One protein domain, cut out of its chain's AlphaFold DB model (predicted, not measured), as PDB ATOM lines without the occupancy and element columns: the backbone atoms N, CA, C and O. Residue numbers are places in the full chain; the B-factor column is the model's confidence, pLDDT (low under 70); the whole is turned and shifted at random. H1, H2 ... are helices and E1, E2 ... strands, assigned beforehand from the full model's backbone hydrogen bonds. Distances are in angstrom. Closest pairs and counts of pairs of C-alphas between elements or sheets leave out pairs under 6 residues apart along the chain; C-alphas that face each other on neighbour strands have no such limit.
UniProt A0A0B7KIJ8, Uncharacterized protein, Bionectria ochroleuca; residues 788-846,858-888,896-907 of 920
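What this domain is: This is residues 788 to 846, 858 to 888 and 896 to 907 of the 920 residues of an uncharacterized protein of Bionectria ochroleuca (UniProt A0A0B7KIJ8). One very long helix, H1, runs the full length of a thin rod, and two shorter helices lie along it at separate places: H2 beside the part of H1 from residue 825 to 843, and H3 beside the part from residue 793 to 801. Between these two places the stretch of H1 from residue 808 to 817 stands free, and a short strand, E1, comes just before H2. The printed part has 102 residues with three named helices and one named strand, in the order H1, E1, H2, H3, and its class is mostly helix. The whole is extended, with a radius of gyration of the C-alphas of 25.4 A and spans of 85 by 19 by 14 A.

Where its parts are: H1 is residues 788 to 845, beginning with C-alpha 788 at (34.039, -35.180, -13.148) and ending with C-alpha 845 at (37.223, 47.349, -31.817), a length of 84.7 A. E1 is residues 859 to 862, 7.8 A from first to last C-alpha. H2 is residues 865 to 883 and measures 26.6 A. H3 is residues 898 to 907, 14.2 A long, and ends with C-alpha 907 at (45.726, -26.274, -21.594).

How they stand to each other: H1 touches H2 with its residues 825 to 843 alone, and the closest C-alphas are those of Gly 839 and Gly 867, 4.6 A apart. H1 and H2 run opposite ways at a shallow tilt of 25 degrees. H1 touches H3 with its residues 793 to 801 alone, and the closest C-alphas are those of Tyr 797 and Ile 905, 5.9 A apart. H1 and H3 run opposite ways at a shallow tilt of 34 degrees, only just short of steep. A tight link of two residues joins E1 to H2, and their closest C-alphas, those of Tyr 862 and Ala 868, are 5.5 A apart. E1 pairs with no named strand. H1 and E1 are only just apart, with their closest C-alphas at 8.3 A. H3 is apart from both E1 and H2. In H1, H2 and H3 every O i to N i+4 pair is within hydrogen-bond range.

The domain as a whole: The two C-alphas farthest apart are those of Gln 788 and Ala 846, at 85.5 A, while the first and last printed C-alphas, those of Gln 788 and Ala 907, are 16.9 A apart. The printed part has two cuts. Residues 847 to 857 are not printed, and C-alphas 846 and 858 are 20.6 A apart across that cut, in the link from H1 to E1. Residues 889 to 895 are not printed either, and C-alphas 888 and 896 are 16.6 A apart across that cut, in the link from H2 to H3. The mean pLDDT of the printed part is 79.8, and 20 printed residues are under 70, where the model's confidence is low: residue 836, residues 838 to 846, residue 881, residues 883 to 888 and residues 896 to 898.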
ATOM      1  N   GLN A 788      33.870 -36.051 -14.315       95.00
ATOM      2  CA  GLN A 788      34.039 -35.180 -13.148       95.00
ATOM      3  C   GLN A 788      35.236 -34.236 -13.311       95.00
ATOM      4  O   GLN A 788      35.129 -33.035 -13.049       95.00
ATOM      5  N   ARG A 789      36.366 -34.745 -13.825       96.31
ATOM      6  CA  ARG A 789      37.525 -33.904 -14.165       96.31
ATOM      7  C   ARG A 789      37.179 -32.882 -15.247       96.31
ATOM      8  O   ARG A 789      37.598 -31.731 -15.136       96.31
ATOM      9  N   PHE A 790      36.388 -33.270 -16.246       95.94
ATOM     10  CA  PHE A 790      35.910 -32.387 -17.310       95.94
ATOM     11  C   PHE A 790      35.043 -31.253 -16.760       95.94
ATOM     12  O   PHE A 790      35.319 -30.093 -17.053       95.94
ATOM     13  N   LEU A 791      34.059 -31.548 -15.906       94.38
ATOM     14  CA  LEU A 791      33.226 -30.523 -15.269       94.38
ATOM     15  C   LEU A 791      34.056 -29.571 -14.398       94.38
ATOM     16  O   LEU A 791      33.891 -28.354 -14.485       94.38
ATOM     17  N   ALA A 792      34.991 -30.105 -13.608       95.44
ATOM     18  CA  ALA A 792      35.878 -29.298 -12.777       95.44
ATOM     19  C   ALA A 792      36.798 -28.392 -13.619       95.44
ATOM     20  O   ALA A 792      36.987 -27.219 -13.287       95.44
ATOM     21  N   ALA A 793      37.352 -28.910 -14.719       94.31
ATOM     22  CA  ALA A 793      38.171 -28.138 -15.650       94.31
ATOM     23  C   ALA A 793      37.345 -27.056 -16.365       94.31
ATOM     24  O   ALA A 793      37.779 -25.904 -16.412       94.31
ATOM     25  N   LYS A 794      36.131 -27.389 -16.827       95.75
ATOM     26  CA  LYS A 794      35.201 -26.442 -17.459       95.75
ATOM     27  C   LYS A 794      34.843 -25.296 -16.523       95.75
ATOM     28  O   LYS A 794      34.946 -24.141 -16.912       95.75
ATOM     29  N   ALA A 795      34.476 -25.599 -15.278       95.31
ATOM     30  CA  ALA A 795      34.116 -24.582 -14.294       95.31
ATOM     31  C   ALA A 795      35.282 -23.616 -14.016       95.31
ATOM     32  O   ALA A 795      35.077 -22.407 -13.914       95.31
ATOM     33  N   ARG A 796      36.519 -24.130 -13.944       94.12
ATOM     34  CA  ARG A 796      37.727 -23.298 -13.808       94.12
ATOM     35  C   ARG A 796      37.968 -22.433 -15.044       94.12
ATOM     36  O   ARG A 796      38.300 -21.259 -14.891       94.12
ATOM     37  N   TYR A 797      37.789 -22.993 -16.239       94.00
ATOM     38  CA  TYR A 797      37.909 -22.269 -17.503       94.00
ATOM     39  C   TYR A 797      36.868 -21.150 -17.623       94.00
ATOM     40  O   TYR A 797      37.238 -19.999 -17.842       94.00
ATOM     41  N   ASP A 798      35.592 -21.451 -17.378       93.44
ATOM     42  CA  ASP A 798      34.493 -20.483 -17.435       93.44
ATOM     43  C   ASP A 798      34.694 -19.350 -16.416       93.44
ATOM     44  O   ASP A 798      34.562 -18.174 -16.756       93.44
ATOM     45  N   ALA A 799      35.096 -19.678 -15.181       92.44
ATOM     46  CA  ALA A 799      35.408 -18.680 -14.159       92.44
ATOM     47  C   ALA A 799      36.582 -17.774 -14.572       92.44
ATOM     48  O   ALA A 799      36.561 -16.568 -14.317       92.44
ATOM     49  N   GLN A 800      37.605 -18.331 -15.226       90.69
ATOM     50  CA  GLN A 800      38.733 -17.551 -15.732       90.69
ATOM     51  C   GLN A 800      38.325 -16.655 -16.909       90.69
ATOM     52  O   GLN A 800      38.709 -15.487 -16.954       90.69
ATOM     53  N   MET A 801      37.502 -17.165 -17.824       90.31
ATOM     54  CA  MET A 801      36.969 -16.403 -18.951       90.31
ATOM     55  C   MET A 801      36.077 -15.246 -18.477       90.31
ATOM     56  O   MET A 801      36.204 -14.128 -18.972       90.31
ATOM     57  N   GLN A 802      35.243 -15.458 -17.454       91.81
ATOM     58  CA  GLN A 802      34.458 -14.388 -16.829       91.81
ATOM     59  C   GLN A 802      35.345 -13.308 -16.196       91.81
ATOM     60  O   GLN A 802      35.072 -12.120 -16.369       91.81
ATOM     61  N   LYS A 803      36.441 -13.689 -15.521       89.12
ATOM     62  CA  LYS A 803      37.424 -12.722 -14.999       89.12
ATOM     63  C   LYS A 803      38.069 -11.901 -16.117       89.12
ATOM     64  O   LYS A 803      38.208 -10.689 -15.967       89.12
ATOM     65  N   GLN A 804      38.425 -12.528 -17.241       87.62
ATOM     66  CA  GLN A 804      38.970 -11.814 -18.401       87.62
ATOM     67  C   GLN A 804      37.955 -10.845 -19.016       87.62
ATOM     68  O   GLN A 804      38.309  -9.707 -19.319       87.62
ATOM     69  N   LEU A 805      36.696 -11.264 -19.170       88.25
ATOM     70  CA  LEU A 805      35.625 -10.405 -19.678       88.25
ATOM     71  C   LEU A 805      35.374  -9.208 -18.753       88.25
ATOM     72  O   LEU A 805      35.262  -8.084 -19.237       88.25
ATOM     73  N   ALA A 806      35.361  -9.423 -17.435       88.88
ATOM     74  CA  ALA A 806      35.226  -8.349 -16.454       88.88
ATOM     75  C   ALA A 806      36.420  -7.378 -16.495       88.88
ATOM     76  O   ALA A 806      36.230  -6.162 -16.479       88.88
ATOM     77  N   MET A 807      37.646  -7.898 -16.616       85.81
ATOM     78  CA  MET A 807      38.852  -7.079 -16.749       85.81
ATOM     79  C   MET A 807      38.828  -6.250 -18.038       85.81
ATOM     80  O   MET A 807      39.121  -5.056 -18.004       85.81
ATOM     81  N   LYS A 808      38.427  -6.853 -19.164       85.88
ATOM     82  CA  LYS A 808      38.268  -6.148 -20.440       85.88
ATOM     83  C   LYS A 808      37.218  -5.043 -20.336       85.88
ATOM     84  O   LYS A 808      37.510  -3.912 -20.702       85.88
ATOM     85  N   ALA A 809      36.049  -5.334 -19.765       87.81
ATOM     86  CA  ALA A 809      35.005  -4.335 -19.543       87.81
ATOM     87  C   ALA A 809      35.493  -3.165 -18.668       87.81
ATOM     88  O   ALA A 809      35.169  -2.013 -18.944       87.81
ATOM     89  N   GLN A 810      36.320  -3.434 -17.652       87.19
ATOM     90  CA  GLN A 810      36.917  -2.387 -16.819       87.19
ATOM     91  C   GLN A 810      37.914  -1.518 -17.601       87.19
ATOM     92  O   GLN A 810      37.911  -0.298 -17.439       87.19
ATOM     93  N   VAL A 811      38.755  -2.123 -18.448       82.62
ATOM     94  CA  VAL A 811      39.690  -1.390 -19.322       82.62
ATOM     95  C   VAL A 811      38.927  -0.552 -20.346       82.62
ATOM     96  O   VAL A 811      39.231   0.628 -20.505       82.62
ATOM     97  N   ASP A 812      37.899  -1.115 -20.980       84.56
ATOM     98  CA  ASP A 812      37.062  -0.409 -21.953       84.56
ATOM     99  C   ASP A 812      36.333   0.771 -21.291       84.56
ATOM    100  O   ASP A 812      36.331   1.879 -21.828       84.56
ATOM    101  N   MET A 813      35.791   0.583 -20.082       86.94
ATOM    102  CA  MET A 813      35.156   1.652 -19.306       86.94
ATOM    103  C   MET A 813      36.152   2.762 -18.943       86.94
ATOM    104  O   MET A 813      35.822   3.943 -19.040       86.94
ATOM    105  N   GLN A 814      37.381   2.417 -18.553       85.12
ATOM    106  CA  GLN A 814      38.415   3.419 -18.290       85.12
ATOM    107  C   GLN A 814      38.858   4.145 -19.559       85.12
ATOM    108  O   GLN A 814      39.028   5.362 -19.524       85.12
ATOM    109  N   GLY A 815      38.983   3.434 -20.681       85.00
ATOM    110  CA  GLY A 815      39.260   4.027 -21.987       85.00
ATOM    111  C   GLY A 815      38.165   5.006 -22.411       85.00
ATOM    112  O   GLY A 815      38.465   6.117 -22.843       85.00
ATOM    113  N   GLN A 816      36.895   4.647 -22.202       86.81
ATOM    114  CA  GLN A 816      35.758   5.537 -22.437       86.81
ATOM    115  C   GLN A 816      35.784   6.753 -21.508       86.81
ATOM    116  O   GLN A 816      35.626   7.873 -21.986       86.81
ATOM    117  N   MET A 817      36.046   6.576 -20.208       86.38
ATOM    118  CA  MET A 817      36.175   7.705 -19.278       86.38
ATOM    119  C   MET A 817      37.331   8.633 -19.665       86.38
ATOM    120  O   MET A 817      37.171   9.851 -19.644       86.38
ATOM    121  N   MET A 818      38.475   8.083 -20.076       83.75
ATOM    122  CA  MET A 818      39.612   8.871 -20.553       83.75
ATOM    123  C   MET A 818      39.267   9.632 -21.838       83.75
ATOM    124  O   MET A 818      39.595  10.813 -21.949       83.75
ATOM    125  N   ALA A 819      38.564   9.000 -22.780       81.50
ATOM    126  CA  ALA A 819      38.106   9.645 -24.007       81.50
ATOM    127  C   ALA A 819      37.088  10.764 -23.730       81.50
ATOM    128  O   ALA A 819      37.197  11.845 -24.308       81.50
ATOM    129  N   VAL A 820      36.139  10.546 -22.812       84.12
ATOM    130  CA  VAL A 820      35.169  11.566 -22.383       84.12
ATOM    131  C   VAL A 820      35.881  12.735 -21.705       84.12
ATOM    132  O   VAL A 820      35.612  13.882 -22.055       84.12
ATOM    133  N   ASN A 821      36.830  12.468 -20.804       81.50
ATOM    134  CA  ASN A 821      37.617  13.512 -20.143       81.50
ATOM    135  C   ASN A 821      38.459  14.313 -21.149       81.50
ATOM    136  O   ASN A 821      38.503  15.542 -21.080       81.50
ATOM    137  N   LEU A 822      39.076  13.644 -22.128       83.25
ATOM    138  CA  LEU A 822      39.806  14.307 -23.209       83.25
ATOM    139  C   LEU A 822      38.872  15.177 -24.058       83.25
ATOM    140  O   LEU A 822      39.189  16.331 -24.331       83.25
ATOM    141  N   MET A 823      37.706  14.658 -24.440       83.94
ATOM    142  CA  MET A 823      36.720  15.408 -25.215       83.94
ATOM    143  C   MET A 823      36.200  16.628 -24.439       83.94
ATOM    144  O   MET A 823      36.071  17.705 -25.015       83.94
ATOM    145  N   GLN A 824      35.956  16.499 -23.131       82.75
ATOM    146  CA  GLN A 824      35.590  17.628 -22.270       82.75
ATOM    147  C   GLN A 824      36.706  18.677 -22.205       82.75
ATOM    148  O   GLN A 824      36.424  19.868 -22.328       82.75
ATOM    149  N   SER A 825      37.971  18.255 -22.091       78.38
ATOM    150  CA  SER A 825      39.120  19.165 -22.120       78.38
ATOM    151  C   SER A 825      39.257  19.891 -23.463       78.38
ATOM    152  O   SER A 825      39.519  21.094 -23.475       78.38
ATOM    153  N   LEU A 826      39.050  19.191 -24.583       81.75
ATOM    154  CA  LEU A 826      39.086  19.790 -25.918       81.75
ATOM    155  C   LEU A 826      37.939  20.783 -26.116       81.75
ATOM    156  O   LEU A 826      38.187  21.891 -26.584       81.75
ATOM    157  N   ASN A 827      36.721  20.439 -25.690       81.81
ATOM    158  CA  ASN A 827      35.572  21.345 -25.743       81.81
ATOM    159  C   ASN A 827      35.789  22.595 -24.879       81.81
ATOM    160  O   ASN A 827      35.500  23.703 -25.326       81.81
ATOM    161  N   ALA A 828      36.332  22.444 -23.667       76.88
ATOM    162  CA  ALA A 828      36.664  23.576 -22.804       76.88
ATOM    163  C   ALA A 828      37.715  24.494 -23.453       76.88
ATOM    164  O   ALA A 828      37.543  25.711 -23.474       76.88
ATOM    165  N   ASN A 829      38.763  23.921 -24.053       78.25
ATOM    166  CA  ASN A 829      39.790  24.686 -24.759       78.25
ATOM    167  C   ASN A 829      39.228  25.385 -26.010       78.25
ATOM    168  O   ASN A 829      39.475  26.566 -26.233       78.25
ATOM    169  N   GLN A 830      38.403  24.696 -26.800       80.44
ATOM    170  CA  GLN A 830      37.759  25.280 -27.974       80.44
ATOM    171  C   GLN A 830      36.821  26.433 -27.592       80.44
ATOM    172  O   GLN A 830      36.852  27.478 -28.239       80.44
ATOM    173  N   ASN A 831      36.048  26.295 -26.511       77.50
ATOM    174  CA  ASN A 831      35.207  27.374 -25.990       77.50
ATOM    175  C   ASN A 831      36.037  28.566 -25.495       77.50
ATOM    176  O   ASN A 831      35.655  29.711 -25.751       77.50
ATOM    177  N   ALA A 832      37.184  28.319 -24.855       71.50
ATOM    178  CA  ALA A 832      38.117  29.369 -24.458       71.50
ATOM    179  C   ALA A 832      38.717  30.092 -25.679       71.50
ATOM    180  O   ALA A 832      38.770  31.319 -25.694       71.50
ATOM    181  N   ILE A 833      39.095  29.364 -26.737       75.69
ATOM    182  CA  ILE A 833      39.605  29.947 -27.988       75.69
ATOM    183  C   ILE A 833      38.522  30.769 -28.692       75.69
ATOM    184  O   ILE A 833      38.778  31.910 -29.063       75.69
ATOM    185  N   ILE A 834      37.307  30.235 -28.856       76.69
ATOM    186  CA  ILE A 834      36.197  30.946 -29.515       76.69
ATOM    187  C   ILE A 834      35.830  32.210 -28.729       76.69
ATOM    188  O   ILE A 834      35.697  33.286 -29.315       76.69
ATOM    189  N   SER A 835      35.727  32.108 -27.401       72.94
ATOM    190  CA  SER A 835      35.443  33.255 -26.532       72.94
ATOM    191  C   SER A 835      36.598  34.260 -26.512       72.94
ATOM    192  O   SER A 835      36.356  35.460 -26.444       72.94
ATOM    193  N   GLY A 836      37.845  33.795 -26.629       67.88
ATOM    194  CA  GLY A 836      39.047  34.623 -26.732       67.88
ATOM    195  C   GLY A 836      39.177  35.348 -28.073       67.88
ATOM    196  O   GLY A 836      39.548  36.517 -28.100       67.88
ATOM    197  N   ILE A 837      38.815  34.711 -29.189       70.44
ATOM    198  CA  ILE A 837      38.730  35.357 -30.509       70.44
ATOM    199  C   ILE A 837      37.593  36.388 -30.519       70.44
ATOM    200  O   ILE A 837      37.807  37.532 -30.907       70.44
ATOM    201  N   GLY A 838      36.401  36.034 -30.023       62.69
ATOM    202  CA  GLY A 838      35.294  36.988 -29.885       62.69
ATOM    203  C   GLY A 838      35.620  38.146 -28.932       62.69
ATOM    204  O   GLY A 838      35.244  39.286 -29.196       62.69
ATOM    205  N   GLY A 839      36.365  37.866 -27.859       60.31
ATOM    206  CA  GLY A 839      36.888  38.851 -26.917       60.31
ATOM    207  C   GLY A 839      37.913  39.773 -27.571       60.31
ATOM    208  O   GLY A 839      37.682  40.967 -27.625       60.31
ATOM    209  N   SER A 840      38.993  39.244 -28.143       61.62
ATOM    210  CA  SER A 840      40.059  40.030 -28.790       61.62
ATOM    211  C   SER A 840      39.574  40.900 -29.953       61.62
ATOM    212  O   SER A 840      40.045  42.026 -30.093       61.62
ATOM    213  N   VAL A 841      38.605  40.445 -30.754       63.16
ATOM    214  CA  VAL A 841      38.005  41.282 -31.808       63.16
ATOM    215  C   VAL A 841      37.161  42.407 -31.201       63.16
ATOM    216  O   VAL A 841      37.246  43.547 -31.655       63.16
ATOM    217  N   ALA A 842      36.394  42.126 -30.142       59.84
ATOM    218  CA  ALA A 842      35.661  43.153 -29.401       59.84
ATOM    219  C   ALA A 842      36.601  44.128 -28.665       59.84
ATOM    220  O   ALA A 842      36.301  45.314 -28.590       59.84
ATOM    221  N   GLU A 843      37.749  43.662 -28.171       61.97
ATOM    222  CA  GLU A 843      38.781  44.473 -27.511       61.97
ATOM    223  C   GLU A 843      39.558  45.343 -28.502       61.97
ATOM    224  O   GLU A 843      39.829  46.501 -28.205       61.97
ATOM    225  N   ALA A 844      39.863  44.831 -29.697       63.53
ATOM    226  CA  ALA A 844      40.499  45.596 -30.769       63.53
ATOM    227  C   ALA A 844      39.558  46.648 -31.386       63.53
ATOM    228  O   ALA A 844      40.026  47.656 -31.916       63.53
ATOM    229  N   ALA A 845      38.241  46.419 -31.328       63.56
ATOM    230  CA  ALA A 845      37.223  47.349 -31.817       63.56
ATOM    231  C   ALA A 845      36.720  48.338 -30.748       63.56
ATOM    232  O   ALA A 845      36.110  49.352 -31.094       63.56
ATOM    233  N   ALA A 846      36.945  48.064 -29.461       60.41
ATOM    234  CA  ALA A 846      36.524  48.936 -28.372       60.41
ATOM    235  C   ALA A 846      37.558  50.042 -28.126       60.41
ATOM    236  O   ALA A 846      38.752  49.790 -27.978       60.41
ATOM    237  N   VAL A 858      42.524  35.098 -12.922       85.25
ATOM    238  CA  VAL A 858      43.037  35.372 -14.285       85.25
ATOM    239  C   VAL A 858      43.758  36.713 -14.439       85.25
ATOM    240  O   VAL A 858      44.375  36.970 -15.467       85.25
ATOM    241  N   GLY A 859      43.698  37.576 -13.422       89.00
ATOM    242  CA  GLY A 859      44.191  38.953 -13.473       89.00
ATOM    243  C   GLY A 859      43.135  39.942 -13.985       89.00
ATOM    244  O   GLY A 859      42.276  39.604 -14.791       89.00
ATOM    245  N   TYR A 860      43.193  41.191 -13.514       87.69
ATOM    246  CA  TYR A 860      42.236  42.265 -13.836       87.69
ATOM    247  C   TYR A 860      42.646  43.085 -15.073       87.69
ATOM    248  O   TYR A 860      42.549  44.306 -15.061       87.69
ATOM    249  N   GLY A 861      43.187  42.444 -16.113       82.44
ATOM    250  CA  GLY A 861      43.828  43.124 -17.250       82.44
ATOM    251  C   GLY A 861      43.030  43.151 -18.555       82.44
ATOM    252  O   GLY A 861      43.507  43.734 -19.524       82.44
ATOM    253  N   TYR A 862      41.851  42.532 -18.601       82.12
ATOM    254  CA  TYR A 862      41.115  42.315 -19.848       82.12
ATOM    255  C   TYR A 862      40.250  43.526 -20.195       82.12
ATOM    256  O   TYR A 862      39.668  44.158 -19.316       82.12
ATOM    257  N   LEU A 863      40.158  43.873 -21.475       79.12
ATOM    258  CA  LEU A 863      39.392  45.033 -21.944       79.12
ATOM    259  C   LEU A 863      37.883  44.727 -22.000       79.12
ATOM    260  O   LEU A 863      37.066  45.642 -21.922       79.12
ATOM    261  N   THR A 864      37.494  43.446 -22.062       81.44
ATOM    262  CA  THR A 864      36.090  43.003 -22.043       81.44
ATOM    263  C   THR A 864      35.817  41.918 -20.997       81.44
ATOM    264  O   THR A 864      36.676  41.099 -20.667       81.44
ATOM    265  N   ALA A 865      34.571  41.848 -20.510       80.56
ATOM    266  CA  ALA A 865      34.118  40.768 -19.628       80.56
ATOM    267  C   ALA A 865      34.241  39.374 -20.280       80.56
ATOM    268  O   ALA A 865      34.515  38.392 -19.591       80.56
ATOM    269  N   ASN A 866      34.091  39.295 -21.607       77.00
ATOM    270  CA  ASN A 866      34.253  38.052 -22.362       77.00
ATOM    271  C   ASN A 866      35.722  37.613 -22.436       77.00
ATOM    272  O   ASN A 866      35.988  36.427 -22.273       77.00
ATOM    273  N   GLY A 867      36.670  38.547 -22.595       79.19
ATOM    274  CA  GLY A 867      38.107  38.256 -22.525       79.19
ATOM    275  C   GLY A 867      38.522  37.696 -21.159       79.19
ATOM    276  O   GLY A 867      39.178  36.659 -21.084       79.19
ATOM    277  N   ALA A 868      38.037  38.308 -20.071       83.25
ATOM    278  CA  ALA A 868      38.245  37.802 -18.712       83.25
ATOM    279  C   ALA A 868      37.636  36.404 -18.487       83.25
ATOM    280  O   ALA A 868      38.238  35.562 -17.822       83.25
ATOM    281  N   ARG A 869      36.445  36.140 -19.041       82.12
ATOM    282  CA  ARG A 869      35.784  34.831 -18.943       82.12
ATOM    283  C   ARG A 869      36.511  33.758 -19.753       82.12
ATOM    284  O   ARG A 869      36.731  32.677 -19.227       82.12
ATOM    285  N   ALA A 870      36.968  34.081 -20.961       77.94
ATOM    286  CA  ALA A 870      37.767  33.178 -21.787       77.94
ATOM    287  C   ALA A 870      39.074  32.768 -21.089       77.94
ATOM    288  O   ALA A 870      39.435  31.592 -21.086       77.94
ATOM    289  N   ALA A 871      39.750  33.716 -20.434       81.56
ATOM    290  CA  ALA A 871      40.925  33.421 -19.620       81.56
ATOM    291  C   ALA A 871      40.595  32.535 -18.407       81.56
ATOM    292  O   ALA A 871      41.402  31.690 -18.021       81.56
ATOM    293  N   MET A 872      39.400  32.693 -17.823       83.75
ATOM    294  CA  MET A 872      38.955  31.873 -16.692       83.75
ATOM    295  C   MET A 872      38.679  30.443 -17.133       83.75
ATOM    296  O   MET A 872      39.144  29.509 -16.485       83.75
ATOM    297  N   ASP A 873      38.005  30.279 -18.269       78.88
ATOM    298  CA  ASP A 873      37.733  28.978 -18.877       78.88
ATOM    299  C   ASP A 873      39.048  28.281 -19.281       78.88
ATOM    300  O   ASP A 873      39.217  27.084 -19.044       78.88
ATOM    301  N   GLN A 874      40.038  29.029 -19.792       80.00
ATOM    302  CA  GLN A 874      41.379  28.508 -20.082       80.00
ATOM    303  C   GLN A 874      42.104  28.042 -18.812       80.00
ATOM    304  O   GLN A 874      42.717  26.973 -18.797       80.00
ATOM    305  N   GLN A 875      42.035  28.815 -17.728       82.50
ATOM    306  CA  GLN A 875      42.665  28.445 -16.463       82.50
ATOM    307  C   GLN A 875      41.980  27.235 -15.815       82.50
ATOM    308  O   GLN A 875      42.668  26.362 -15.285       82.50
ATOM    309  N   GLN A 876      40.650  27.134 -15.906       81.44
ATOM    310  CA  GLN A 876      39.904  25.948 -15.482       81.44
ATOM    311  C   GLN A 876      40.295  24.722 -16.313       81.44
ATOM    312  O   GLN A 876      40.563  23.670 -15.738       81.44
ATOM    313  N   ALA A 877      40.426  24.851 -17.636       72.19
ATOM    314  CA  ALA A 877      40.885  23.761 -18.497       72.19
ATOM    315  C   ALA A 877      42.298  23.274 -18.118       72.19
ATOM    316  O   ALA A 877      42.541  22.069 -18.055       72.19
ATOM    317  N   LEU A 878      43.217  24.195 -17.795       78.06
ATOM    318  CA  LEU A 878      44.565  23.862 -17.318       78.06
ATOM    319  C   LEU A 878      44.554  23.190 -15.938       78.06
ATOM    320  O   LEU A 878      45.327  22.263 -15.704       78.06
ATOM    321  N   GLN A 879      43.670  23.614 -15.032       80.81
ATOM    322  CA  GLN A 879      43.500  22.968 -13.727       80.81
ATOM    323  C   GLN A 879      42.904  21.563 -13.861       80.81
ATOM    324  O   GLN A 879      43.384  20.653 -13.194       80.81
ATOM    325  N   PHE A 880      41.934  21.356 -14.757       71.19
ATOM    326  CA  PHE A 880      41.411  20.025 -15.081       71.19
ATOM    327  C   PHE A 880      42.497  19.117 -15.669       71.19
ATOM    328  O   PHE A 880      42.629  17.973 -15.241       71.19
ATOM    329  N   ALA A 881      43.325  19.631 -16.585       67.81
ATOM    330  CA  ALA A 881      44.454  18.886 -17.141       67.81
ATOM    331  C   ALA A 881      45.508  18.525 -16.073       67.81
ATOM    332  O   ALA A 881      46.058  17.428 -16.109       67.81
ATOM    333  N   ALA A 882      45.757  19.413 -15.104       73.75
ATOM    334  CA  ALA A 882      46.691  19.180 -14.001       73.75
ATOM    335  C   ALA A 882      46.131  18.264 -12.896       73.75
ATOM    336  O   ALA A 882      46.901  17.611 -12.194       73.75
ATOM    337  N   GLN A 883      44.806  18.220 -12.726       68.94
ATOM    338  CA  GLN A 883      44.130  17.382 -11.733       68.94
ATOM    339  C   GLN A 883      43.817  15.977 -12.227       68.94
ATOM    340  O   GLN A 883      43.450  15.155 -11.395       68.94
ATOM    341  N   MET A 884      43.954  15.670 -13.523       59.75
ATOM    342  CA  MET A 884      43.878  14.285 -13.980       59.75
ATOM    343  C   MET A 884      45.055  13.521 -13.365       59.75
ATOM    344  O   MET A 884      46.193  13.720 -13.801       59.75
ATOM    345  N   PRO A 885      44.832  12.656 -12.351       57.25
ATOM    346  CA  PRO A 885      45.907  11.810 -11.900       57.25
ATOM    347  C   PRO A 885      46.223  10.919 -13.093       57.25
ATOM    348  O   PRO A 885      45.379  10.136 -13.535       57.25
ATOM    349  N   VAL A 886      47.442  11.027 -13.615       56.66
ATOM    350  CA  VAL A 886      48.050   9.926 -14.353       56.66
ATOM    351  C   VAL A 886      48.196   8.817 -13.315       56.66
ATOM    352  O   VAL A 886      49.240   8.659 -12.690       56.66
ATOM    353  N   LYS A 887      47.088   8.131 -13.006       53.38
ATOM    354  CA  LYS A 887      47.126   6.893 -12.248       53.38
ATOM    355  C   LYS A 887      47.945   5.979 -13.128       53.38
ATOM    356  O   LYS A 887      47.523   5.626 -14.225       53.38
ATOM    357  N   ASP A 888      49.158   5.756 -12.656       50.03
ATOM    358  CA  ASP A 888      50.200   5.008 -13.318       50.03
ATOM    359  C   ASP A 888      49.577   3.757 -13.950       50.03
ATOM    360  O   ASP A 888      48.968   2.954 -13.240       50.03
ATOM    361  N   GLY A 896      48.346 -10.351 -10.341       49.75
ATOM    362  CA  GLY A 896      49.327 -11.370 -10.720       49.75
ATOM    363  C   GLY A 896      48.852 -12.369 -11.785       49.75
ATOM    364  O   GLY A 896      47.759 -12.915 -11.700       49.75
ATOM    365  N   ASN A 897      49.705 -12.601 -12.788       56.84
ATOM    366  CA  ASN A 897      49.720 -13.778 -13.666       56.84
ATOM    367  C   ASN A 897      48.404 -14.209 -14.352       56.84
ATOM    368  O   ASN A 897      48.316 -15.332 -14.847       56.84
ATOM    369  N   THR A 898      47.413 -13.329 -14.507       65.69
ATOM    370  CA  THR A 898      46.116 -13.677 -15.125       65.69
ATOM    371  C   THR A 898      46.257 -14.275 -16.525       65.69
ATOM    372  O   THR A 898      45.555 -15.229 -16.854       65.69
ATOM    373  N   ILE A 899      47.190 -13.789 -17.346       71.94
ATOM    374  CA  ILE A 899      47.414 -14.309 -18.704       71.94
ATOM    375  C   ILE A 899      48.071 -15.697 -18.672       71.94
ATOM    376  O   ILE A 899      47.599 -16.607 -19.352       71.94
ATOM    377  N   SER A 900      49.130 -15.895 -17.878       81.50
ATOM    378  CA  SER A 900      49.793 -17.204 -17.775       81.50
ATOM    379  C   SER A 900      48.874 -18.262 -17.174       81.50
ATOM    380  O   SER A 900      48.840 -19.385 -17.672       81.50
ATOM    381  N   ASP A 901      48.084 -17.890 -16.169       83.88
ATOM    382  CA  ASP A 901      47.121 -18.787 -15.531       83.88
ATOM    383  C   ASP A 901      46.001 -19.163 -16.502       83.88
ATOM    384  O   ASP A 901      45.563 -20.310 -16.525       83.88
ATOM    385  N   SER A 902      45.600 -18.237 -17.379       86.88
ATOM    386  CA  SER A 902      44.625 -18.524 -18.434       86.88
ATOM    387  C   SER A 902      45.140 -19.556 -19.430       86.88
ATOM    388  O   SER A 902      44.409 -20.486 -19.751       86.88
ATOM    389  N   TYR A 903      46.402 -19.454 -19.864       90.94
ATOM    390  CA  TYR A 903      46.999 -20.464 -20.743       90.94
ATOM    391  C   TYR A 903      47.111 -21.832 -20.066       90.94
ATOM    392  O   TYR A 903      46.885 -22.852 -20.712       90.94
ATOM    393  N   VAL A 904      47.440 -21.873 -18.772       93.12
ATOM    394  CA  VAL A 904      47.509 -23.134 -18.017       93.12
ATOM    395  C   VAL A 904      46.119 -23.751 -17.853       93.12
ATOM    396  O   VAL A 904      45.953 -24.939 -18.111       93.12
ATOM    397  N   ILE A 905      45.112 -22.960 -17.471       92.50
ATOM    398  CA  ILE A 905      43.725 -23.427 -17.320       92.50
ATOM    399  C   ILE A 905      43.164 -23.898 -18.666       92.50
ATOM    400  O   ILE A 905      42.542 -24.955 -18.714       92.50
ATOM    401  N   GLN A 906      43.426 -23.167 -19.751       94.19
ATOM    402  CA  GLN A 906      43.031 -23.568 -21.098       94.19
ATOM    403  C   GLN A 906      43.717 -24.872 -21.522       94.19
ATOM    404  O   GLN A 906      43.040 -25.774 -21.991       94.19
ATOM    405  N   ALA A 907      45.022 -25.031 -21.276       94.94
ATOM    406  CA  ALA A 907      45.726 -26.274 -21.594       94.94
ATOM    407  C   ALA A 907      45.192 -27.482 -20.801       94.94
ATOM    408  O   ALA A 907      45.085 -28.576 -21.348       94.94
TER     409      ALA A 907